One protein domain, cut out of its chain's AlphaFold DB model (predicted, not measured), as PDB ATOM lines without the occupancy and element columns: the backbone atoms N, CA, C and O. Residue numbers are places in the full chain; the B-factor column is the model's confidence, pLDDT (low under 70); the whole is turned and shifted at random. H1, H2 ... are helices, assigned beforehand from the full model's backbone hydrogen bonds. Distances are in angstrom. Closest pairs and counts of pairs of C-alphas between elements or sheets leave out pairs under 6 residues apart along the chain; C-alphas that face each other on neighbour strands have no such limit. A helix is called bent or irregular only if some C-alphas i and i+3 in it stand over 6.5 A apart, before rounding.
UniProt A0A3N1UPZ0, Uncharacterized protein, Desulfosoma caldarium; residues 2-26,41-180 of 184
ATOM      1  N   ASP A   2     214.387 207.964 121.240       65.00
ATOM      2  CA  ASP A   2     214.125 207.076 120.090       65.00
ATOM      3  C   ASP A   2     214.552 205.608 120.274       65.00
ATOM      4  O   ASP A   2     213.821 204.699 119.887       65.00
ATOM      5  N   ASN A   3     215.678 205.346 120.949       65.94
ATOM      6  CA  ASN A   3     216.131 203.971 121.212       65.94
ATOM      7  C   ASN A   3     215.187 203.180 122.132       65.94
ATOM      8  O   ASN A   3     215.063 201.969 121.979       65.94
ATOM      9  N   VAL A   4     214.520 203.840 123.084       69.06
ATOM     10  CA  VAL A   4     213.601 203.166 124.022       69.06
ATOM     11  C   VAL A   4     212.310 202.788 123.297       69.06
ATOM     12  O   VAL A   4     211.873 201.643 123.380       69.06
ATOM     13  N   VAL A   5     211.773 203.712 122.493       73.31
ATOM     14  CA  VAL A   5     210.581 203.480 121.661       73.31
ATOM     15  C   VAL A   5     210.816 202.332 120.671       73.31
ATOM     16  O   VAL A   5     209.967 201.453 120.526       73.31
ATOM     17  N   PHE A   6     211.996 202.281 120.043       78.50
ATOM     18  CA  PHE A   6     212.361 201.205 119.120       78.50
ATOM     19  C   PHE A   6     212.455 199.833 119.811       78.50
ATOM     20  O   PHE A   6     211.936 198.838 119.300       78.50
ATOM     21  N   LEU A   7     213.073 199.765 120.995       82.31
ATOM     22  CA  LEU A   7     213.209 198.517 121.755       82.31
ATOM     23  C   LEU A   7     211.856 197.954 122.204       82.31
ATOM     24  O   LEU A   7     211.631 196.745 122.094       82.31
ATOM     25  N   ASP A   8     210.947 198.807 122.673       84.50
ATOM     26  CA  ASP A   8     209.615 198.369 123.095       84.50
ATOM     27  C   ASP A   8     208.764 197.908 121.908       84.50
ATOM     28  O   ASP A   8     208.083 196.881 121.995       84.50
ATOM     29  N   GLN A   9     208.879 198.574 120.755       86.75
ATOM     30  CA  GLN A   9     208.230 198.123 119.526       86.75
ATOM     31  C   GLN A   9     208.742 196.743 119.083       86.75
ATOM     32  O   GLN A   9     207.940 195.850 118.792       86.75
ATOM     33  N   MET A  10     210.059 196.517 119.100       89.50
ATOM     34  CA  MET A  10     210.638 195.210 118.769       89.50
ATOM     35  C   MET A  10     210.187 194.106 119.731       89.50
ATOM     36  O   MET A  10     209.906 192.982 119.303       89.50
ATOM     37  N   ARG A  11     210.118 194.397 121.036       90.81
ATOM     38  CA  ARG A  11     209.617 193.445 122.040       90.81
ATOM     39  C   ARG A  11     208.167 193.072 121.765       90.81
ATOM     40  O   ARG A  11     207.849 191.884 121.754       90.81
ATOM     41  N   ARG A  12     207.316 194.060 121.474       94.19
ATOM     42  CA  ARG A  12     205.908 193.828 121.126       94.19
ATOM     43  C   ARG A  12     205.751 192.989 119.864       94.19
ATOM     44  O   ARG A  12     204.966 192.050 119.872       94.19
ATOM     45  N   GLN A  13     206.534 193.251 118.820       95.06
ATOM     46  CA  GLN A  13     206.509 192.447 117.592       95.06
ATOM     47  C   GLN A  13     206.935 190.994 117.838       95.06
ATOM     48  O   GLN A  13     206.301 190.059 117.344       95.06
ATOM     49  N   LYS A  14     207.986 190.777 118.641       95.69
ATOM     50  CA  LYS A  14     208.409 189.425 119.038       95.69
ATOM     51  C   LYS A  14     207.322 188.709 119.841       95.69
ATOM     52  O   LYS A  14     207.045 187.541 119.564       95.69
ATOM     53  N   LEU A  15     206.691 189.406 120.787       96.69
ATOM     54  CA  LEU A  15     205.587 188.859 121.570       96.69
ATOM     55  C   LEU A  15     204.395 188.504 120.673       96.69
ATOM     56  O   LEU A  15     203.923 187.374 120.737       96.69
ATOM     57  N   ALA A  16     203.979 189.404 119.777       96.94
ATOM     58  CA  ALA A  16     202.906 189.165 118.811       96.94
ATOM     59  C   ALA A  16     203.187 187.933 117.940       96.94
ATOM     60  O   ALA A  16     202.324 187.074 117.771       96.94
ATOM     61  N   SER A  17     204.418 187.803 117.433       95.56
ATOM     62  CA  SER A  17     204.831 186.636 116.649       95.56
ATOM     63  C   SER A  17     204.665 185.341 117.453       95.56
ATOM     64  O   SER A  17     204.092 184.368 116.953       95.56
ATOM     65  N   ARG A  18     205.110 185.313 118.712       96.69
ATOM     66  CA  ARG A  18     204.965 184.126 119.563       96.69
ATOM     67  C   ARG A  18     203.503 183.839 119.911       96.69
ATOM     68  O   ARG A  18     203.105 182.676 119.858       96.69
ATOM     69  N   ALA A  19     202.729 184.867 120.244       97.06
ATOM     70  CA  ALA A  19     201.363 184.741 120.739       97.06
ATOM     71  C   ALA A  19     200.363 184.366 119.632       97.06
ATOM     72  O   ALA A  19     199.471 183.553 119.843       97.06
ATOM     73  N   PHE A  20     200.566 184.858 118.406       97.31
ATOM     74  CA  PHE A  20     199.740 184.504 117.246       97.31
ATOM     75  C   PHE A  20     200.298 183.328 116.431       97.31
ATOM     76  O   PHE A  20     199.921 183.128 115.273       97.31
ATOM     77  N   ARG A  21     201.213 182.517 116.984       95.56
ATOM     78  CA  ARG A  21     201.815 181.399 116.233       95.56
ATOM     79  C   ARG A  21     200.795 180.332 115.838       95.56
ATOM     80  O   ARG A  21     200.840 179.853 114.707       95.56
ATOM     81  N   LEU A  22     199.865 179.986 116.732       96.06
ATOM     82  CA  LEU A  22     198.801 179.029 116.420       96.06
ATOM     83  C   LEU A  22     197.744 179.645 115.505       96.06
ATOM     84  O   LEU A  22     197.250 178.968 114.612       96.06
ATOM     85  N   TRP A  23     197.475 180.942 115.646       96.31
ATOM     86  CA  TRP A  23     196.503 181.669 114.831       96.31
ATOM     87  C   TRP A  23     196.947 181.708 113.364       96.31
ATOM     88  O   TRP A  23     196.172 181.387 112.470       96.31
ATOM     89  N   ARG A  24     198.240 181.962 113.113       94.62
ATOM     90  CA  ARG A  24     198.846 181.883 111.772       94.62
ATOM     91  C   ARG A  24     198.710 180.514 111.110       94.62
ATOM     92  O   ARG A  24     198.572 180.448 109.894       94.62
ATOM     93  N   ARG A  25     198.778 179.435 111.892       92.56
ATOM     94  CA  ARG A  25     198.577 178.065 111.390       92.56
ATOM     95  C   ARG A  25     197.101 177.777 111.145       92.56
ATOM     96  O   ARG A  25     196.766 177.098 110.186       92.56
ATOM     97  N   LEU A  26     196.238 178.286 112.020       93.31
ATOM     98  CA  LEU A  26     194.803 178.039 111.998       93.31
ATOM     99  C   LEU A  26     194.072 178.790 110.874       93.31
ATOM    100  O   LEU A  26     193.055 178.301 110.387       93.31
ATOM    101  N   ASP A  41     189.316 193.597 112.600       95.50
ATOM    102  CA  ASP A  41     190.113 193.304 111.404       95.50
ATOM    103  C   ASP A  41     189.843 191.882 110.872       95.50
ATOM    104  O   ASP A  41     190.224 191.538 109.753       95.50
ATOM    105  N   LEU A  42     189.178 191.031 111.665       95.69
ATOM    106  CA  LEU A  42     188.973 189.624 111.338       95.69
ATOM    107  C   LEU A  42     187.801 189.411 110.371       95.69
ATOM    108  O   LEU A  42     186.811 190.144 110.359       95.69
ATOM    109  N   THR A  43     187.867 188.353 109.569       95.25
ATOM    110  CA  THR A  43     186.758 187.963 108.686       95.25
ATOM    111  C   THR A  43     185.598 187.348 109.481       95.25
ATOM    112  O   THR A  43     185.751 186.934 110.633       95.25
ATOM    113  N   HIS A  44     184.417 187.229 108.860       95.81
ATOM    114  CA  HIS A  44     183.279 186.545 109.491       95.81
ATOM    115  C   HIS A  44     183.608 185.100 109.875       95.81
ATOM    116  O   HIS A  44     183.264 184.668 110.973       95.81
ATOM    117  N   SER A  45     184.306 184.356 109.011       94.38
ATOM    118  CA  SER A  45     184.689 182.968 109.287       94.38
ATOM    119  C   SER A  45     185.639 182.863 110.483       94.38
ATOM    120  O   SER A  45     185.448 181.992 111.329       94.38
ATOM    121  N   MET A  46     186.608 183.774 110.611       95.62
ATOM    122  CA  MET A  46     187.497 183.839 111.776       95.62
ATOM    123  C   MET A  46     186.739 184.121 113.069       95.62
ATOM    124  O   MET A  46     186.884 183.377 114.039       95.62
ATOM    125  N   LEU A  47     185.911 185.172 113.075       97.19
ATOM    126  CA  LEU A  47     185.121 185.549 114.247       97.19
ATOM    127  C   LEU A  47     184.211 184.409 114.694       97.19
ATOM    128  O   LEU A  47     184.150 184.104 115.881       97.19
ATOM    129  N   LEU A  48     183.559 183.727 113.750       97.06
ATOM    130  CA  LEU A  48     182.713 182.576 114.050       97.06
ATOM    131  C   LEU A  48     183.475 181.455 114.749       97.06
ATOM    132  O   LEU A  48     182.916 180.838 115.653       97.06
ATOM    133  N   ARG A  49     184.728 181.194 114.365       96.25
ATOM    134  CA  ARG A  49     185.546 180.163 115.012       96.25
ATOM    135  C   ARG A  49     185.929 180.555 116.434       96.25
ATOM    136  O   ARG A  49     185.773 179.735 117.326       96.25
ATOM    137  N   PHE A  50     186.343 181.801 116.664       97.44
ATOM    138  CA  PHE A  50     186.677 182.273 118.015       97.44
ATOM    139  C   PHE A  50     185.466 182.403 118.942       97.44
ATOM    140  O   PHE A  50     185.588 182.168 120.137       97.44
ATOM    141  N   ALA A  51     184.303 182.776 118.412       96.88
ATOM    142  CA  ALA A  51     183.102 183.005 119.208       96.88
ATOM    143  C   ALA A  51     182.293 181.724 119.511       96.88
ATOM    144  O   ALA A  51     181.407 181.756 120.376       96.88
ATOM    145  N   SER A  52     182.578 180.624 118.801       91.25
ATOM    146  CA  SER A  52     181.927 179.309 118.939       91.25
ATOM    147  C   SER A  52     182.800 178.315 119.721       91.25
ATOM    148  O   SER A  52     183.930 178.610 120.092       91.25
ATOM    149  N   GLU A  53     182.302 177.095 119.920       86.50
ATOM    150  CA  GLU A  53     183.011 175.988 120.583       86.50
ATOM    151  C   GLU A  53     184.035 175.275 119.660       86.50
ATOM    152  O   GLU A  53     184.142 174.049 119.649       86.50
ATOM    153  N   ASP A  54     184.788 176.020 118.839       95.44
ATOM    154  CA  ASP A  54     185.849 175.440 118.000       95.44
ATOM    155  C   ASP A  54     187.084 175.117 118.857       95.44
ATOM    156  O   ASP A  54     187.776 176.009 119.351       95.44
ATOM    157  N   GLN A  55     187.396 173.826 118.998       95.00
ATOM    158  CA  GLN A  55     188.505 173.356 119.839       95.00
ATOM    159  C   GLN A  55     189.876 173.901 119.411       95.00
ATOM    160  O   GLN A  55     190.752 174.110 120.253       95.00
ATOM    161  N   ASN A  56     190.099 174.132 118.115       96.12
ATOM    162  CA  ASN A  56     191.370 174.673 117.639       96.12
ATOM    163  C   ASN A  56     191.478 176.172 117.938       96.12
ATOM    164  O   ASN A  56     192.543 176.634 118.344       96.12
ATOM    165  N   ALA A  57     190.385 176.924 117.782       96.62
ATOM    166  CA  ALA A  57     190.332 178.338 118.152       96.62
ATOM    167  C   ALA A  57     190.477 178.526 119.671       96.62
ATOM    168  O   ALA A  57     191.214 179.408 120.114       96.62
ATOM    169  N   GLN A  58     189.871 177.644 120.469       96.94
ATOM    170  CA  GLN A  58     190.043 177.606 121.921       96.94
ATOM    171  C   GLN A  58     191.508 177.380 122.313       96.94
ATOM    172  O   GLN A  58     192.067 178.166 123.077       96.94
ATOM    173  N   LYS A  59     192.174 176.364 121.744       97.06
ATOM    174  CA  LYS A  59     193.616 176.129 121.961       97.06
ATOM    175  C   LYS A  59     194.462 177.336 121.558       97.06
ATOM    176  O   LYS A  59     195.429 177.673 122.236       97.06
ATOM    177  N   ALA A  60     194.088 178.009 120.474       97.44
ATOM    178  CA  ALA A  60     194.763 179.214 120.017       97.44
ATOM    179  C   ALA A  60     194.603 180.387 121.011       97.44
ATOM    180  O   ALA A  60     195.562 181.130 121.226       97.44
ATOM    181  N   LEU A  61     193.436 180.543 121.648       98.19
ATOM    182  CA  LEU A  61     193.213 181.524 122.720       98.19
ATOM    183  C   LEU A  61     193.978 181.171 124.003       98.19
ATOM    184  O   LEU A  61     194.573 182.054 124.618       98.19
ATOM    185  N   TYR A  62     194.014 179.892 124.383       98.19
ATOM    186  CA  TYR A  62     194.805 179.423 125.525       98.19
ATOM    187  C   TYR A  62     196.292 179.711 125.335       98.19
ATOM    188  O   TYR A  62     196.936 180.229 126.245       98.19
ATOM    189  N   ASP A  63     196.831 179.443 124.144       98.31
ATOM    190  CA  ASP A  63     198.227 179.748 123.834       98.31
ATOM    191  C   ASP A  63     198.517 181.252 123.870       98.31
ATOM    192  O   ASP A  63     199.522 181.655 124.452       98.31
ATOM    193  N   LEU A  64     197.624 182.088 123.320       98.50
ATOM    194  CA  LEU A  64     197.732 183.548 123.413       98.50
ATOM    195  C   LEU A  64     197.860 183.986 124.878       98.50
ATOM    196  O   LEU A  64     198.824 184.666 125.218       98.50
ATOM    197  N   ILE A  65     196.930 183.550 125.732       98.44
ATOM    198  CA  ILE A  65     196.904 183.888 127.161       98.44
ATOM    199  C   ILE A  65     198.171 183.400 127.872       98.44
ATOM    200  O   ILE A  65     198.820 184.171 128.571       98.44
ATOM    201  N   MET A  66     198.562 182.139 127.692       98.00
ATOM    202  CA  MET A  66     199.742 181.581 128.364       98.00
ATOM    203  C   MET A  66     201.022 182.311 127.956       98.00
ATOM    204  O   MET A  66     201.878 182.593 128.796       98.00
ATOM    205  N   VAL A  67     201.147 182.662 126.675       97.94
ATOM    206  CA  VAL A  67     202.296 183.407 126.157       97.94
ATOM    207  C   VAL A  67     202.334 184.828 126.713       97.94
ATOM    208  O   VAL A  67     203.403 185.266 127.139       97.94
ATOM    209  N   THR A  68     201.211 185.555 126.709       97.38
ATOM    210  CA  THR A  68     201.172 186.950 127.179       97.38
ATOM    211  C   THR A  68     201.337 187.063 128.687       97.38
ATOM    212  O   THR A  68     201.920 188.040 129.150       97.38
ATOM    213  N   GLN A  69     200.913 186.044 129.435       96.44
ATOM    214  CA  GLN A  69     201.102 185.951 130.883       96.44
ATOM    215  C   GLN A  69     202.463 185.354 131.282       96.44
ATOM    216  O   GLN A  69     202.765 185.239 132.467       96.44
ATOM    217  N   GLY A  70     203.308 184.970 130.317       95.25
ATOM    218  CA  GLY A  70     204.639 184.418 130.591       95.25
ATOM    219  C   GLY A  70     204.628 183.017 131.217       95.25
ATOM    220  O   GLY A  70     205.626 182.609 131.802       95.25
ATOM    221  N   LEU A  71     203.529 182.272 131.073       95.50
ATOM    222  CA  LEU A  71     203.308 180.956 131.684       95.50
ATOM    223  C   LEU A  71     203.685 179.776 130.776       95.50
ATOM    224  O   LEU A  71     203.544 178.625 131.176       95.50
ATOM    225  N   GLY A  72     204.178 180.044 129.563       93.75
ATOM    226  CA  GLY A  72     204.640 179.013 128.634       93.75
ATOM    227  C   GLY A  72     203.839 179.002 127.340       93.75
ATOM    228  O   GLY A  72     203.786 180.018 126.639       93.75
ATOM    229  N   ASP A  73     203.296 177.842 126.993       93.06
ATOM    230  CA  ASP A  73     202.421 177.619 125.847       93.06
ATOM    231  C   ASP A  73     201.042 177.102 126.283       93.06
ATOM    232  O   ASP A  73     200.794 176.832 127.460       93.06
ATOM    233  N   GLY A  74     200.118 177.024 125.324       92.25
ATOM    234  CA  GLY A  74     198.739 176.611 125.567       92.25
ATOM    235  C   GLY A  74     198.559 175.155 126.010       92.25
ATOM    236  O   GLY A  74     197.512 174.849 126.582       92.25
ATOM    237  N   ASP A  75     199.538 174.268 125.805       92.81
ATOM    238  CA  ASP A  75     199.396 172.837 126.128       92.81
ATOM    239  C   ASP A  75     199.342 172.606 127.646       92.81
ATOM    240  O   ASP A  75     198.729 171.650 128.126       92.81
ATOM    241  N   HIS A  76     199.904 173.536 128.418       92.25
ATOM    242  CA  HIS A  76     199.900 173.506 129.878       92.25
ATOM    243  C   HIS A  76     198.721 174.243 130.523       92.25
ATOM    244  O   HIS A  76     198.621 174.242 131.754       92.25
ATOM    245  N   PHE A  77     197.815 174.842 129.741       95.81
ATOM    246  CA  PHE A  77     196.755 175.721 130.253       95.81
ATOM    247  C   PHE A  77     195.926 175.074 131.371       95.81
ATOM    248  O   PHE A  77     195.706 175.688 132.408       95.81
ATOM    249  N   THR A  78     195.505 173.819 131.206       93.56
ATOM    250  CA  THR A  78     194.679 173.103 132.198       93.56
ATOM    251  C   THR A  78     195.492 172.428 133.305       93.56
ATOM    252  O   THR A  78     194.909 171.809 134.188       93.56
ATOM    253  N   SER A  79     196.825 172.500 133.245       94.56
ATOM    254  CA  SER A  79     197.736 171.855 134.205       94.56
ATOM    255  C   SER A  79     198.278 172.804 135.279       94.56
ATOM    256  O   SER A  79     198.954 172.361 136.206       94.56
ATOM    257  N   VAL A  80     197.985 174.104 135.173       95.62
ATOM    258  CA  VAL A  80     198.301 175.087 136.219       95.62
ATOM    259  C   VAL A  80     197.461 174.832 137.479       95.62
ATOM    260  O   VAL A  80     196.451 174.129 137.444       95.62
ATOM    261  N   ASN A  81     197.861 175.413 138.614       96.94
ATOM    262  CA  ASN A  81     197.071 175.310 139.846       96.94
ATOM    263  C   ASN A  81     195.663 175.918 139.672       96.94
ATOM    264  O   ASN A  81     195.459 176.804 138.844       96.94
ATOM    265  N   LEU A  82     194.700 175.455 140.477       96.75
ATOM    266  CA  LEU A  82     193.284 175.816 140.339       96.75
ATOM    267  C   LEU A  82     193.032 177.330 140.383       96.75
ATOM    268  O   LEU A  82     192.265 177.841 139.576       96.75
ATOM    269  N   GLU A  83     193.691 178.052 141.289       96.50
ATOM    270  CA  GLU A  83     193.548 179.508 141.412       96.50
ATOM    271  C   GLU A  83     193.986 180.224 140.127       96.50
ATOM    272  O   GLU A  83     193.258 181.051 139.574       96.50
ATOM    273  N   THR A  84     195.145 179.837 139.594       96.69
ATOM    274  CA  THR A  84     195.654 180.359 138.325       96.69
ATOM    275  C   THR A  84     194.716 179.989 137.185       96.69
ATOM    276  O   THR A  84     194.396 180.848 136.372       96.69
ATOM    277  N   LEU A  85     194.228 178.747 137.141       98.00
ATOM    278  CA  LEU A  85     193.311 178.282 136.104       98.00
ATOM    279  C   LEU A  85     192.021 179.111 136.080       98.00
ATOM    280  O   LEU A  85     191.631 179.580 135.014       98.00
ATOM    281  N   CYS A  86     191.395 179.345 137.237       97.25
ATOM    282  CA  CYS A  86     190.197 180.181 137.349       97.25
ATOM    283  C   CYS A  86     190.441 181.592 136.796       97.25
ATOM    284  O   CYS A  86     189.650 182.096 136.000       97.25
ATOM    285  N   ARG A  87     191.580 182.198 137.143       97.56
ATOM    286  CA  ARG A  87     191.968 183.515 136.634       97.56
ATOM    287  C   ARG A  87     192.197 183.513 135.117       97.56
ATOM    288  O   ARG A  87     191.725 184.404 134.418       97.56
ATOM    289  N   LEU A  88     192.894 182.513 134.574       98.00
ATOM    290  CA  LEU A  88     193.110 182.407 133.126       98.00
ATOM    291  C   LEU A  88     191.796 182.174 132.365       98.00
ATOM    292  O   LEU A  88     191.639 182.686 131.255       98.00
ATOM    293  N   LEU A  89     190.845 181.447 132.961       98.06
ATOM    294  CA  LEU A  89     189.508 181.257 132.400       98.06
ATOM    295  C   LEU A  89     188.730 182.573 132.303       98.06
ATOM    296  O   LEU A  89     188.062 182.777 131.292       98.06
ATOM    297  N   ASN A  90     188.868 183.495 133.261       98.00
ATOM    298  CA  ASN A  90     188.289 184.838 133.133       98.00
ATOM    299  C   ASN A  90     188.815 185.555 131.880       98.00
ATOM    300  O   ASN A  90     188.023 186.001 131.054       98.00
ATOM    301  N   GLY A  91     190.136 185.565 131.672       97.81
ATOM    302  CA  GLY A  91     190.733 186.151 130.466       97.81
ATOM    303  C   GLY A  91     190.274 185.463 129.174       97.81
ATOM    304  O   GLY A  91     189.999 186.124 128.172       97.81
ATOM    305  N   TYR A  92     190.122 184.136 129.196       98.06
ATOM    306  CA  TYR A  92     189.568 183.376 128.073       98.06
ATOM    307  C   TYR A  92     188.122 183.775 127.759       98.06
ATOM    308  O   TYR A  92     187.808 184.073 126.602       98.06
ATOM    309  N   PHE A  93     187.247 183.817 128.765       97.25
ATOM    310  CA  PHE A  93     185.854 184.215 128.581       97.25
ATOM    311  C   PHE A  93     185.742 185.667 128.129       97.25
ATOM    312  O   PHE A  93     184.963 185.949 127.222       97.25
ATOM    313  N   TYR A  94     186.579 186.557 128.667       97.00
ATOM    314  CA  TYR A  94     186.652 187.947 128.238       97.00
ATOM    315  C   TYR A  94     186.996 188.061 126.750       97.00
ATOM    316  O   TYR A  94     186.254 188.681 125.992       97.00
ATOM    317  N   LEU A  95     188.089 187.433 126.298       97.50
ATOM    318  CA  LEU A  95     188.513 187.485 124.893       97.50
ATOM    319  C   LEU A  95     187.478 186.849 123.954       97.50
ATOM    320  O   LEU A  95     187.230 187.365 122.864       97.50
ATOM    321  N   THR A  96     186.838 185.764 124.391       97.62
ATOM    322  CA  THR A  96     185.751 185.122 123.641       97.62
ATOM    323  C   THR A  96     184.541 186.054 123.518       97.62
ATOM    324  O   THR A  96     183.943 186.165 122.444       97.62
ATOM    325  N   ASP A  97     184.192 186.769 124.590       96.31
ATOM    326  CA  ASP A  97     183.121 187.763 124.579       96.31
ATOM    327  C   ASP A  97     183.463 188.964 123.690       96.31
ATOM    328  O   ASP A  97     182.591 189.415 122.956       96.31
ATOM    329  N   GLN A  98     184.723 189.409 123.621       97.19
ATOM    330  CA  GLN A  98     185.122 190.453 122.665       97.19
ATOM    331  C   GLN A  98     184.886 190.032 121.206       97.19
ATOM    332  O   GLN A  98     184.356 190.820 120.418       97.19
ATOM    333  N   ALA A  99     185.193 188.780 120.845       97.50
ATOM    334  CA  ALA A  99     184.863 188.254 119.519       97.50
ATOM    335  C   ALA A  99     183.343 188.263 119.269       97.50
ATOM    336  O   ALA A  99     182.888 188.685 118.207       97.50
ATOM    337  N   ARG A 100     182.540 187.850 120.259       97.56
ATOM    338  CA  ARG A 100     181.066 187.844 120.176       97.56
ATOM    339  C   ARG A 100     180.479 189.249 120.080       97.56
ATOM    340  O   ARG A 100     179.543 189.458 119.312       97.56
ATOM    341  N   PHE A 101     181.029 190.213 120.809       97.38
ATOM    342  CA  PHE A 101     180.603 191.606 120.733       97.38
ATOM    343  C   PHE A 101     180.946 192.217 119.383       97.38
ATOM    344  O   PHE A 101     180.127 192.952 118.847       97.38
ATOM    345  N   GLU A 102     182.091 191.881 118.785       97.88
ATOM    346  CA  GLU A 102     182.393 192.318 117.419       97.88
ATOM    347  C   GLU A 102     181.401 191.723 116.405       97.88
ATOM    348  O   GLU A 102     180.937 192.435 115.516       97.88
ATOM    349  N   ILE A 103     180.990 190.459 116.565       98.06
ATOM    350  CA  ILE A 103     179.909 189.874 115.752       98.06
ATOM    351  C   ILE A 103     178.615 190.677 115.917       98.06
ATOM    352  O   ILE A 103     177.997 191.062 114.928       98.06
ATOM    353  N   MET A 104     178.213 190.961 117.155       98.12
ATOM    354  CA  MET A 104     177.011 191.746 117.437       98.12
ATOM    355  C   MET A 104     177.120 193.185 116.920       98.12
ATOM    356  O   MET A 104     176.128 193.737 116.456       98.12
ATOM    357  N   ALA A 105     178.309 193.788 116.938       97.50
ATOM    358  CA  ALA A 105     178.538 195.118 116.385       97.50
ATOM    359  C   ALA A 105     178.330 195.130 114.865       97.50
ATOM    360  O   ALA A 105     177.730 196.064 114.345       97.50
ATOM    361  N   ARG A 106     178.738 194.072 114.148       97.38
ATOM    362  CA  ARG A 106     178.470 193.917 112.702       97.38
ATOM    363  C   ARG A 106     176.996 193.713 112.362       97.38
ATOM    364  O   ARG A 106     176.602 193.937 111.224       97.38
ATOM    365  N   LEU A 107     176.196 193.285 113.334       97.38
ATOM    366  CA  LEU A 107     174.742 193.173 113.214       97.38
ATOM    367  C   LEU A 107     174.012 194.458 113.651       97.38
ATOM    368  O   LEU A 107     172.782 194.475 113.676       97.38
ATOM    369  N   ASP A 108     174.749 195.513 114.020       97.06
ATOM    370  CA  ASP A 108     174.252 196.735 114.662       97.06
ATOM    371  C   ASP A 108     173.481 196.473 115.968       97.06
ATOM    372  O   ASP A 108     172.530 197.180 116.299       97.06
ATOM    373  N   TRP A 109     173.846 195.432 116.719       97.69
ATOM    374  CA  TRP A 109     173.189 195.075 117.984       97.69
ATOM    375  C   TRP A 109     173.850 195.718 119.196       97.69
ATOM    376  O   TRP A 109     173.190 195.971 120.201       97.69
ATOM    377  N   VAL A 110     175.142 196.008 119.113       96.44
ATOM    378  CA  VAL A 110     175.881 196.689 120.177       96.44
ATOM    379  C   VAL A 110     176.735 197.804 119.598       96.44
ATOM    380  O   VAL A 110     177.180 197.731 118.452       96.44
ATOM    381  N   GLN A 111     176.980 198.836 120.396       94.06
ATOM    382  CA  GLN A 111     177.878 199.924 120.024       94.06
ATOM    383  C   GLN A 111     179.325 199.512 120.278       94.06
ATOM    384  O   GLN A 111     179.646 198.996 121.352       94.06
ATOM    385  N   ARG A 112     180.223 199.785 119.323       92.75
ATOM    386  CA  ARG A 112     181.660 199.626 119.569       92.75
ATOM    387  C   ARG A 112     182.094 200.601 120.659       92.75
ATOM    388  O   ARG A 112     181.802 201.791 120.596       92.75
ATOM    389  N   SER A 113     182.778 200.076 121.667       88.56
ATOM    390  CA  SER A 113     183.407 200.881 122.713       88.56
ATOM    391  C   SER A 113     184.913 200.995 122.457       88.56
ATOM    392  O   SER A 113     185.478 200.107 121.813       88.56
ATOM    393  N   PRO A 114     185.608 202.000 123.024       89.00
ATOM    394  CA  PRO A 114     187.062 202.117 122.886       89.00
ATOM    395  C   PRO A 114     187.828 200.854 123.305       89.00
ATOM    396  O   PRO A 114     188.914 200.586 122.799       89.00
ATOM    397  N   ARG A 115     187.262 200.044 124.214       85.88
ATOM    398  CA  ARG A 115     187.852 198.760 124.610       85.88
ATOM    399  C   ARG A 115     187.835 197.752 123.468       85.88
ATOM    400  O   ARG A 115     188.860 197.126 123.241       85.88
ATOM    401  N   MET A 116     186.735 197.646 122.722       90.62
ATOM    402  CA  MET A 116     186.606 196.717 121.587       90.62
ATOM    403  C   MET A 116     187.574 197.040 120.442       90.62
ATOM    404  O   MET A 116     187.947 196.157 119.674       90.62
ATOM    405  N   GLU A 117     188.009 198.296 120.344       92.88
ATOM    406  CA  GLU A 117     188.959 198.758 119.328       92.88
ATOM    407  C   GLU A 117     190.428 198.513 119.710       92.88
ATOM    408  O   GLU A 117     191.330 198.771 118.906       92.88
ATOM    409  N   ARG A 118     190.703 198.017 120.925       95.81
ATOM    410  CA  ARG A 118     192.071 197.699 121.354       95.81
ATOM    411  C   ARG A 118     192.629 196.510 120.561       95.81
ATOM    412  O   ARG A 118     191.891 195.578 120.235       95.81
ATOM    413  N   PRO A 119     193.944 196.484 120.283       97.56
ATOM    414  CA  PRO A 119     194.590 195.283 119.772       97.56
ATOM    415  C   PRO A 119     194.380 194.094 120.713       97.56
ATOM    416  O   PRO A 119     194.482 194.227 121.933       97.56
ATOM    417  N   ILE A 120     194.150 192.910 120.147       98.12
ATOM    418  CA  ILE A 120     193.902 191.672 120.903       98.12
ATOM    419  C   ILE A 120     195.079 191.369 121.836       98.12
ATOM    420  O   ILE A 120     194.891 190.970 122.984       98.12
ATOM    421  N   LEU A 121     196.304 191.612 121.358       97.88
ATOM    422  CA  LEU A 121     197.512 191.434 122.158       97.88
ATOM    423  C   LEU A 121     197.530 192.360 123.383       97.88
ATOM    424  O   LEU A 121     197.904 191.926 124.466       97.88
ATOM    425  N   ASP A 122     197.090 193.611 123.224       97.62
ATOM    426  CA  ASP A 122     197.020 194.572 124.328       97.62
ATOM    427  C   ASP A 122     195.963 194.200 125.358       97.62
ATOM    428  O   ASP A 122     196.155 194.478 126.536       97.62
ATOM    429  N   MET A 123     194.852 193.596 124.932       97.38
ATOM    430  CA  MET A 123     193.863 193.044 125.858       97.38
ATOM    431  C   MET A 123     194.462 191.871 126.637       97.38
ATOM    432  O   MET A 123     194.389 191.843 127.854       97.38
ATOM    433  N   ALA A 124     195.110 190.925 125.951       97.69
ATOM    434  CA  ALA A 124     195.671 189.725 126.574       97.69
ATOM    435  C   ALA A 124     196.889 189.994 127.484       97.69
ATOM    436  O   ALA A 124     197.276 189.133 128.272       97.69
ATOM    437  N   CYS A 125     197.530 191.157 127.373       97.38
ATOM    438  CA  CYS A 125     198.565 191.603 128.309       97.38
ATOM    439  C   CYS A 125     198.001 192.384 129.507       97.38
ATOM    440  O   CYS A 125     198.731 192.618 130.467       97.38
ATOM    441  N   ASP A 126     196.742 192.814 129.451       96.56
ATOM    442  CA  ASP A 126     196.121 193.637 130.482       96.56
ATOM    443  C   ASP A 126     195.717 192.767 131.681       96.56
ATOM    444  O   ASP A 126     194.883 191.876 131.528       96.56
ATOM    445  N   PRO A 127     196.266 192.990 132.886       95.38
ATOM    446  CA  PRO A 127     195.921 192.171 134.043       95.38
ATOM    447  C   PRO A 127     194.438 192.287 134.418       95.38
ATOM    448  O   PRO A 127     193.876 191.337 134.955       95.38
ATOM    449  N   SER A 128     193.775 193.405 134.092       95.50
ATOM    450  CA  SER A 128     192.378 193.621 134.477       95.50
ATOM    451  C   SER A 128     191.407 192.647 133.815       95.50
ATOM    452  O   SER A 128     190.387 192.332 134.417       95.50
ATOM    453  N   ILE A 129     191.720 192.104 132.628       95.81
ATOM    454  CA  ILE A 129     190.808 191.177 131.931       95.81
ATOM    455  C   ILE A 129     190.712 189.804 132.605       95.81
ATOM    456  O   ILE A 129     189.870 188.987 132.237       95.81
ATOM    457  N   TYR A 130     191.608 189.534 133.552       96.75
ATOM    458  CA  TYR A 130     191.674 188.284 134.296       96.75
ATOM    459  C   TYR A 130     190.908 188.348 135.624       96.75
ATOM    460  O   TYR A 130     190.700 187.317 136.272       96.75
ATOM    461  N   GLU A 131     190.443 189.536 136.002       96.31
ATOM    462  CA  GLU A 131     189.556 189.739 137.140       96.31
ATOM    463  C   GLU A 131     188.108 189.402 136.763       96.31
ATOM    464  O   GLU A 131     187.699 189.483 135.600       96.31
ATOM    465  N   THR A 132     187.309 189.008 137.751       92.75
ATOM    466  CA  THR A 132     185.929 188.548 137.507       92.75
ATOM    467  C   THR A 132     185.052 189.686 136.983       92.75
ATOM    468  O   THR A 132     184.183 189.474 136.137       92.75
ATOM    469  N   GLU A 133     185.312 190.905 137.444       93.31
ATOM    470  CA  GLU A 133     184.612 192.141 137.107       93.31
ATOM    471  C   GLU A 133     184.728 192.487 135.621       93.31
ATOM    472  O   GLU A 133     183.803 193.068 135.052       93.31
ATOM    473  N   ALA A 134     185.809 192.081 134.947       91.31
ATOM    474  CA  ALA A 134     185.966 192.325 133.515       91.31
ATOM    475  C   ALA A 134     184.864 191.650 132.683       91.31
ATOM    476  O   ALA A 134     184.471 192.165 131.638       91.31
ATOM    477  N   LEU A 135     184.302 190.535 133.164       90.00
ATOM    478  CA  LEU A 135     183.196 189.831 132.505       90.00
ATOM    479  C   LEU A 135     181.855 190.580 132.615       90.00
ATOM    480  O   LEU A 135     180.865 190.190 131.989       90.00
ATOM    481  N   TRP A 136     181.791 191.633 133.424       88.25
ATOM    482  CA  TRP A 136     180.577 192.410 133.670       88.25
ATOM    483  C   TRP A 136     180.500 193.599 132.714       88.25
ATOM    484  O   TRP A 136     179.458 194.243 132.592       88.25
ATOM    485  N   GLU A 137     181.594 193.874 132.007       85.62
ATOM    486  CA  GLU A 137     181.678 194.932 131.020       85.62
ATOM    487  C   GLU A 137     180.996 194.510 129.726       85.62
ATOM    488  O   GLU A 137     181.495 193.688 128.957       85.62
ATOM    489  N   ILE A 138     179.837 195.109 129.480       91.31
ATOM    490  CA  ILE A 138     179.026 194.836 128.302       91.31
ATOM    491  C   ILE A 138     178.858 196.134 127.517       91.31
ATOM    492  O   ILE A 138     178.484 197.152 128.113       91.31
ATOM    493  N   PRO A 139     179.109 196.131 126.197       92.44
ATOM    494  CA  PRO A 139     178.891 197.317 125.389       92.44
ATOM    495  C   PRO A 139     177.413 197.753 125.414       92.44
ATOM    496  O   PRO A 139     176.522 196.917 125.599       92.44
ATOM    497  N   PRO A 140     177.118 199.051 125.224       91.69
ATOM    498  CA  PRO A 140     175.744 199.527 125.122       91.69
ATOM    499  C   PRO A 140     174.985 198.829 123.990       91.69
ATOM    500  O   PRO A 140     175.528 198.635 122.900       91.69
ATOM    501  N   LEU A 141     173.717 198.491 124.234       95.12
ATOM    502  CA  LEU A 141     172.855 197.915 123.205       95.12
ATOM    503  C   LEU A 141     172.376 198.983 122.225       95.12
ATOM    504  O   LEU A 141     172.050 200.107 122.608       95.12
ATOM    505  N   CYS A 142     172.263 198.591 120.965       95.75
ATOM    506  CA  CYS A 142     171.579 199.358 119.936       95.75
ATOM    507  C   CYS A 142     170.098 198.948 119.849       95.75
ATOM    508  O   CYS A 142     169.777 197.794 120.146       95.75
ATOM    509  N   PRO A 143     169.201 199.820 119.344       95.75
ATOM    510  CA  PRO A 143     167.776 199.509 119.175       95.75
ATOM    511  C   PRO A 143     167.461 198.249 118.357       95.75
ATOM    512  O   PRO A 143     166.389 197.675 118.498       95.75
ATOM    513  N   ARG A 144     168.389 197.810 117.498       94.81
ATOM    514  CA  ARG A 144     168.246 196.602 116.674       94.81
ATOM    515  C   ARG A 144     168.544 195.303 117.437       94.81
ATOM    516  O   ARG A 144     168.273 194.226 116.912       94.81
ATOM    517  N   HIS A 145     169.095 195.380 118.651       95.38
ATOM    518  CA  HIS A 145     169.320 194.205 119.491       95.38
ATOM    519  C   HIS A 145     167.972 193.542 119.847       95.38
ATOM    520  O   HIS A 145     167.071 194.244 120.309       95.38
ATOM    521  N   PRO A 146     167.821 192.206 119.728       94.56
ATOM    522  CA  PRO A 146     166.549 191.513 119.982       94.56
ATOM    523  C   PRO A 146     165.961 191.768 121.375       94.56
ATOM    524  O   PRO A 146     164.753 191.816 121.554       94.56
ATOM    525  N   GLU A 147     166.833 191.946 122.365       94.88
ATOM    526  CA  GLU A 147     166.467 192.193 123.768       94.88
ATOM    527  C   GLU A 147     166.560 193.684 124.174       94.88
ATOM    528  O   GLU A 147     166.601 193.987 125.366       94.88
ATOM    529  N   TYR A 148     166.640 194.627 123.219       94.50
ATOM    530  CA  TYR A 148     166.840 196.058 123.515       94.50
ATOM    531  C   TYR A 148     165.760 196.638 124.437       94.50
ATOM    532  O   TYR A 148     166.069 197.315 125.414       94.50
ATOM    533  N   GLU A 149     164.488 196.349 124.155       94.25
ATOM    534  CA  GLU A 149     163.365 196.854 124.952       94.25
ATOM    535  C   GLU A 149     163.439 196.365 126.406       94.25
ATOM    536  O   GLU A 149     163.258 197.144 127.344       94.25
ATOM    537  N   LYS A 150     163.802 195.092 126.608       94.38
ATOM    538  CA  LYS A 150     163.968 194.512 127.942       94.38
ATOM    539  C   LYS A 150     165.149 195.139 128.699       94.38
ATOM    540  O   LYS A 150     165.038 195.412 129.897       94.38
ATOM    541  N   ASP A 151     166.263 195.405 128.018       93.81
ATOM    542  CA  ASP A 151     167.407 196.123 128.600       93.81
ATOM    543  C   ASP A 151     167.020 197.543 129.037       93.81
ATOM    544  O   ASP A 151     167.349 197.966 130.147       93.81
ATOM    545  N   TRP A 152     166.254 198.251 128.202       93.19
ATOM    546  CA  TRP A 152     165.762 199.592 128.502       93.19
ATOM    547  C   TRP A 152     164.825 199.603 129.720       93.19
ATOM    548  O   TRP A 152     165.025 200.399 130.641       93.19
ATOM    549  N   MET A 153     163.863 198.674 129.786       94.38
ATOM    550  CA  MET A 153     162.931 198.550 130.918       94.38
ATOM    551  C   MET A 153     163.644 198.235 132.241       94.38
ATOM    552  O   MET A 153     163.286 198.776 133.286       94.38
ATOM    553  N   THR A 154     164.681 197.392 132.202       93.31
ATOM    554  CA  THR A 154     165.484 197.022 133.384       93.31
ATOM    555  C   THR A 154     166.614 198.011 133.682       93.31
ATOM    556  O   THR A 154     167.417 197.773 134.584       93.31
ATOM    557  N   LYS A 155     166.706 199.125 132.937       90.19
ATOM    558  CA  LYS A 155     167.786 200.121 133.035       90.19
ATOM    559  C   LYS A 155     169.188 199.493 132.976       90.19
ATOM    560  O   LYS A 155     170.113 199.959 133.638       90.19
ATOM    561  N   GLY A 156     169.346 198.429 132.188       87.38
ATOM    562  CA  GLY A 156     170.614 197.725 131.995       87.38
ATOM    563  C   GLY A 156     171.034 196.777 133.122       87.38
ATOM    564  O   GLY A 156     172.120 196.210 133.035       87.38
ATOM    565  N   MET A 157     170.206 196.557 134.152       88.94
ATOM    566  CA  MET A 157     170.548 195.653 135.264       88.94
ATOM    567  C   MET A 157     170.802 194.209 134.805       88.94
ATOM    568  O   MET A 157     171.648 193.524 135.372       88.94
ATOM    569  N   GLU A 158     170.103 193.751 133.762       91.69
ATOM    570  CA  GLU A 158     170.244 192.394 133.213       91.69
ATOM    571  C   GLU A 158     171.097 192.336 131.936       91.69
ATOM    572  O   GLU A 158     171.174 191.283 131.299       91.69
ATOM    573  N   ARG A 159     171.744 193.440 131.531       92.62
ATOM    574  CA  ARG A 159     172.376 193.566 130.204       92.62
ATOM    575  C   ARG A 159     173.317 192.411 129.871       92.62
ATOM    576  O   ARG A 159     173.288 191.875 128.767       92.62
ATOM    577  N   SER A 160     174.127 192.000 130.842       92.00
ATOM    578  CA  SER A 160     175.098 190.912 130.697       92.00
ATOM    579  C   SER A 160     174.460 189.556 130.408       92.00
ATOM    580  O   SER A 160     175.028 188.759 129.660       92.00
ATOM    581  N   VAL A 161     173.266 189.307 130.941       92.62
ATOM    582  CA  VAL A 161     172.480 188.100 130.672       92.62
ATOM    583  C   VAL A 161     171.810 188.207 129.306       92.62
ATOM    584  O   VAL A 161     171.878 187.264 128.521       92.62
ATOM    585  N   LEU A 162     171.209 189.359 128.992       94.12
ATOM    586  CA  LEU A 162     170.494 189.584 127.730       94.12
ATOM    587  C   LEU A 162     171.413 189.466 126.514       94.12
ATOM    588  O   LEU A 162     171.072 188.787 125.546       94.12
ATOM    589  N   VAL A 163     172.605 190.059 126.588       94.12
ATOM    590  CA  VAL A 163     173.609 189.954 125.524       94.12
ATOM    591  C   VAL A 163     174.053 188.513 125.333       94.12
ATOM    592  O   VAL A 163     174.064 188.010 124.211       94.12
ATOM    593  N   ARG A 164     174.363 187.797 126.420       94.12
ATOM    594  CA  ARG A 164     174.821 186.406 126.310       94.12
ATOM    595  C   ARG A 164     173.730 185.465 125.807       94.12
ATOM    596  O   ARG A 164     174.015 184.576 125.009       94.12
ATOM    597  N   LYS A 165     172.472 185.712 126.180       95.00
ATOM    598  CA  LYS A 165     171.303 184.999 125.644       95.00
ATOM    599  C   LYS A 165     171.168 185.172 124.126       95.00
ATOM    600  O   LYS A 165     170.738 184.241 123.452       95.00
ATOM    601  N   ALA A 166     171.566 186.322 123.582       95.94
ATOM    602  CA  ALA A 166     171.491 186.618 122.154       95.94
ATOM    603  C   ALA A 166     172.644 186.009 121.321       95.94
ATOM    604  O   ALA A 166     172.559 185.993 120.090       95.94
ATOM    605  N   ILE A 167     173.700 185.466 121.952       96.31
ATOM    606  CA  ILE A 167     174.872 184.897 121.254       96.31
ATOM    607  C   ILE A 167     174.481 183.851 120.196       96.31
ATOM    608  O   ILE A 167     174.935 183.993 119.059       96.31
ATOM    609  N   PRO A 168     173.650 182.825 120.485       96.75
ATOM    610  CA  PRO A 168     173.334 181.799 119.489       96.75
ATOM    611  C   PRO A 168     172.707 182.385 118.217       96.75
ATOM    612  O   PRO A 168     173.078 181.997 117.108       96.75
ATOM    613  N   GLN A 169     171.817 183.371 118.373       97.62
ATOM    614  CA  GLN A 169     171.171 184.057 117.258       97.62
ATOM    615  C   GLN A 169     172.170 184.922 116.475       97.62
ATOM    616  O   GLN A 169     172.170 184.885 115.244       97.62
ATOM    617  N   ALA A 170     173.059 185.646 117.163       97.69
ATOM    618  CA  ALA A 170     174.096 186.452 116.519       97.69
ATOM    619  C   ALA A 170     175.039 185.584 115.663       97.69
ATOM    620  O   ALA A 170     175.313 185.901 114.504       97.69
ATOM    621  N   LEU A 171     175.476 184.437 116.198       97.44
ATOM    622  CA  LEU A 171     176.305 183.473 115.467       97.44
ATOM    623  C   LEU A 171     175.583 182.919 114.233       97.44
ATOM    624  O   LEU A 171     176.198 182.763 113.177       97.44
ATOM    625  N   GLN A 172     174.286 182.625 114.345       96.94
ATOM    626  CA  GLN A 172     173.488 182.143 113.218       96.94
ATOM    627  C   GLN A 172     173.380 183.194 112.104       96.94
ATOM    628  O   GLN A 172     173.589 182.859 110.938       96.94
ATOM    629  N   GLN A 173     173.099 184.455 112.447       97.06
ATOM    630  CA  GLN A 173     172.988 185.530 111.457       97.06
ATOM    631  C   GLN A 173     174.321 185.794 110.753       97.06
ATOM    632  O   GLN A 173     174.355 185.866 109.525       97.06
ATOM    633  N   LEU A 174     175.433 185.831 111.492       96.69
ATOM    634  CA  LEU A 174     176.743 186.035 110.874       96.69
ATOM    635  C   LEU A 174     177.150 184.864 109.964       96.69
ATOM    636  O   LEU A 174     177.749 185.089 108.913       96.69
ATOM    637  N   ARG A 175     176.795 183.615 110.313       96.00
ATOM    638  CA  ARG A 175     176.992 182.454 109.419       96.00
ATOM    639  C   ARG A 175     176.244 182.625 108.102       96.00
ATOM    640  O   ARG A 175     176.829 182.370 107.054       96.00
ATOM    641  N   ALA A 176     174.996 183.088 108.147       95.00
ATOM    642  CA  ALA A 176     174.214 183.342 106.940       95.00
ATOM    643  C   ALA A 176     174.851 184.439 106.065       95.00
ATOM    644  O   ALA A 176     174.950 184.271 104.852       95.00
ATOM    645  N   MET A 177     175.362 185.514 106.678       92.50
ATOM    646  CA  MET A 177     176.089 186.579 105.968       92.50
ATOM    647  C   MET A 177     177.410 186.085 105.356       92.50
ATOM    648  O   MET A 177     177.791 186.519 104.276       92.50
ATOM    649  N   ALA A 178     178.115 185.165 106.021       88.44
ATOM    650  CA  ALA A 178     179.354 184.583 105.499       88.44
ATOM    651  C   ALA A 178     179.123 183.637 104.305       88.44
ATOM    652  O   ALA A 178     180.014 183.479 103.474       88.44
ATOM    653  N   GLN A 179     177.949 183.001 104.227       84.50
ATOM    654  CA  GLN A 179     177.578 182.077 103.147       84.50
ATOM    655  C   GLN A 179     176.975 182.792 101.931       84.50
ATOM    656  O   GLN A 179     177.113 182.303 100.814       84.50
ATOM    657  N   ASN A 180     176.356 183.959 102.135       74.50
ATOM    658  CA  ASN A 180     175.764 184.783 101.083       74.50
ATOM    659  C   ASN A 180     176.482 186.141 101.002       74.50
ATOM    660  O   ASN A 180     175.983 187.116 101.562       74.50
TER     661      ASN A 180
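Overview. This is residues 2 to 26 and 41 to 180 of the 184 residues of an uncharacterized protein of Desulfosoma caldarium (UniProt A0A3N1UPZ0). A long helix, H6, runs through the core; H4 crosses it on one side, the short helices H7, H8 and H9 pack on it, and H3 and H11 pack on its later residues. H1 reaches out from H4 as an arm, with residues 2 to 11 sticking out, while H10 sits at the far end of the domain, near H11. The printed part has 165 residues with eleven named helices, H1 to H11 in order along the chain, and no named strand; the class is all helix. The whole is compact, with a radius of gyration of the C-alphas of 16.9 A, and the C-alphas span 50 by 39 by 38 A.

Arrangement. Start at H6, residues 82 to 106, which with H4, residues 55 to 68, is a hub: each touches six other helices. The two touch at a steep tilt of 64 degrees, with Leu 61 and Tyr 92 as their closest C-alphas, 6.7 A apart. Beside residues 87 to 94 of H6 look for H8, residues 127 to 130, and H9, residues 132 to 136: both touch it, with closest C-alphas at Gly 91 and Tyr 130, 4.5 A, and at Tyr 94 and Leu 135, 5.8 A. H7, residues 120 to 124, touches H6 and also H4, where the C-alphas of Ile 65 and Ala 124 come closest at 6.0 A. Further along H6, its residues 96 to 103 touch H3, residues 44 to 51, at a shallow tilt of 29 degrees, opposite ways; the closest C-alphas, Ala 51 and Arg 100, are 5.3 A apart. H11, residues 159 to 179, touches H6 at a steep tilt of 57 degrees, the same way, with the C-alphas of Met 104 and Ala 170 closest at 6.1 A. H11 is irregular, C-alphas 165 and 168 being 7.2 A apart, and has a kink of 42 degrees near residue 166. Around H4, find H5, residues 74 to 79, touching it about perpendicular at 87 degrees, with the C-alphas of Asp 63 and Gly 74 closest at 3.6 A; H5 is irregular too, C-alphas 75 and 78 being 7.7 A apart. H2, residues 21 to 26, touches H4 with the C-alphas of Leu 22 and Ala 60 closest at 5.4 A, and H1, residues 2 to 19, touches it with residues 15 to 19 alone, Ala 19 and Leu 64 being 4.7 A apart by their C-alphas. H10, residues 148 to 153, touches no helix but is near H11, and is apart from H6. Every O i to N i+4 pair is within hydrogen-bond range in H1, H3, H4, H6, H7 and H10; the count is 1 of 2 in H2 and 15 of 17 in H11, while H5 has 0 of 2 with 2 of 3 O i to N i+3 pairs, H9 has 0 of 1 with 2 of 2, and H8 is too short for an i+4 pair.

Along the chain. Find C-alpha 82 at (193.284, 175.816, 140.339); from there H6 runs 36.2 A to C-alpha 106 at (178.470, 193.917, 112.702). H1 begins at C-alpha 2, (214.125, 207.076, 120.090), and is 25.7 A long; H4 is 20.0 A and H11 29.9 A, ending at C-alpha 179, (177.578, 182.077, 103.147). The other helices have four to eight residues each.

Size, cuts and confidence. The two C-alphas farthest apart are those of Asn 3 and Met 153, 54.3 A. Residues 27 to 40 are not printed, and C-alphas 26 and 41 are 16.0 A apart across this cut. Look for the long links at H6 to H7, residues 107 to 119, and at H9 to H10. Mean pLDDT of the printed part is 94.0, with residues 2 to 4 under 70.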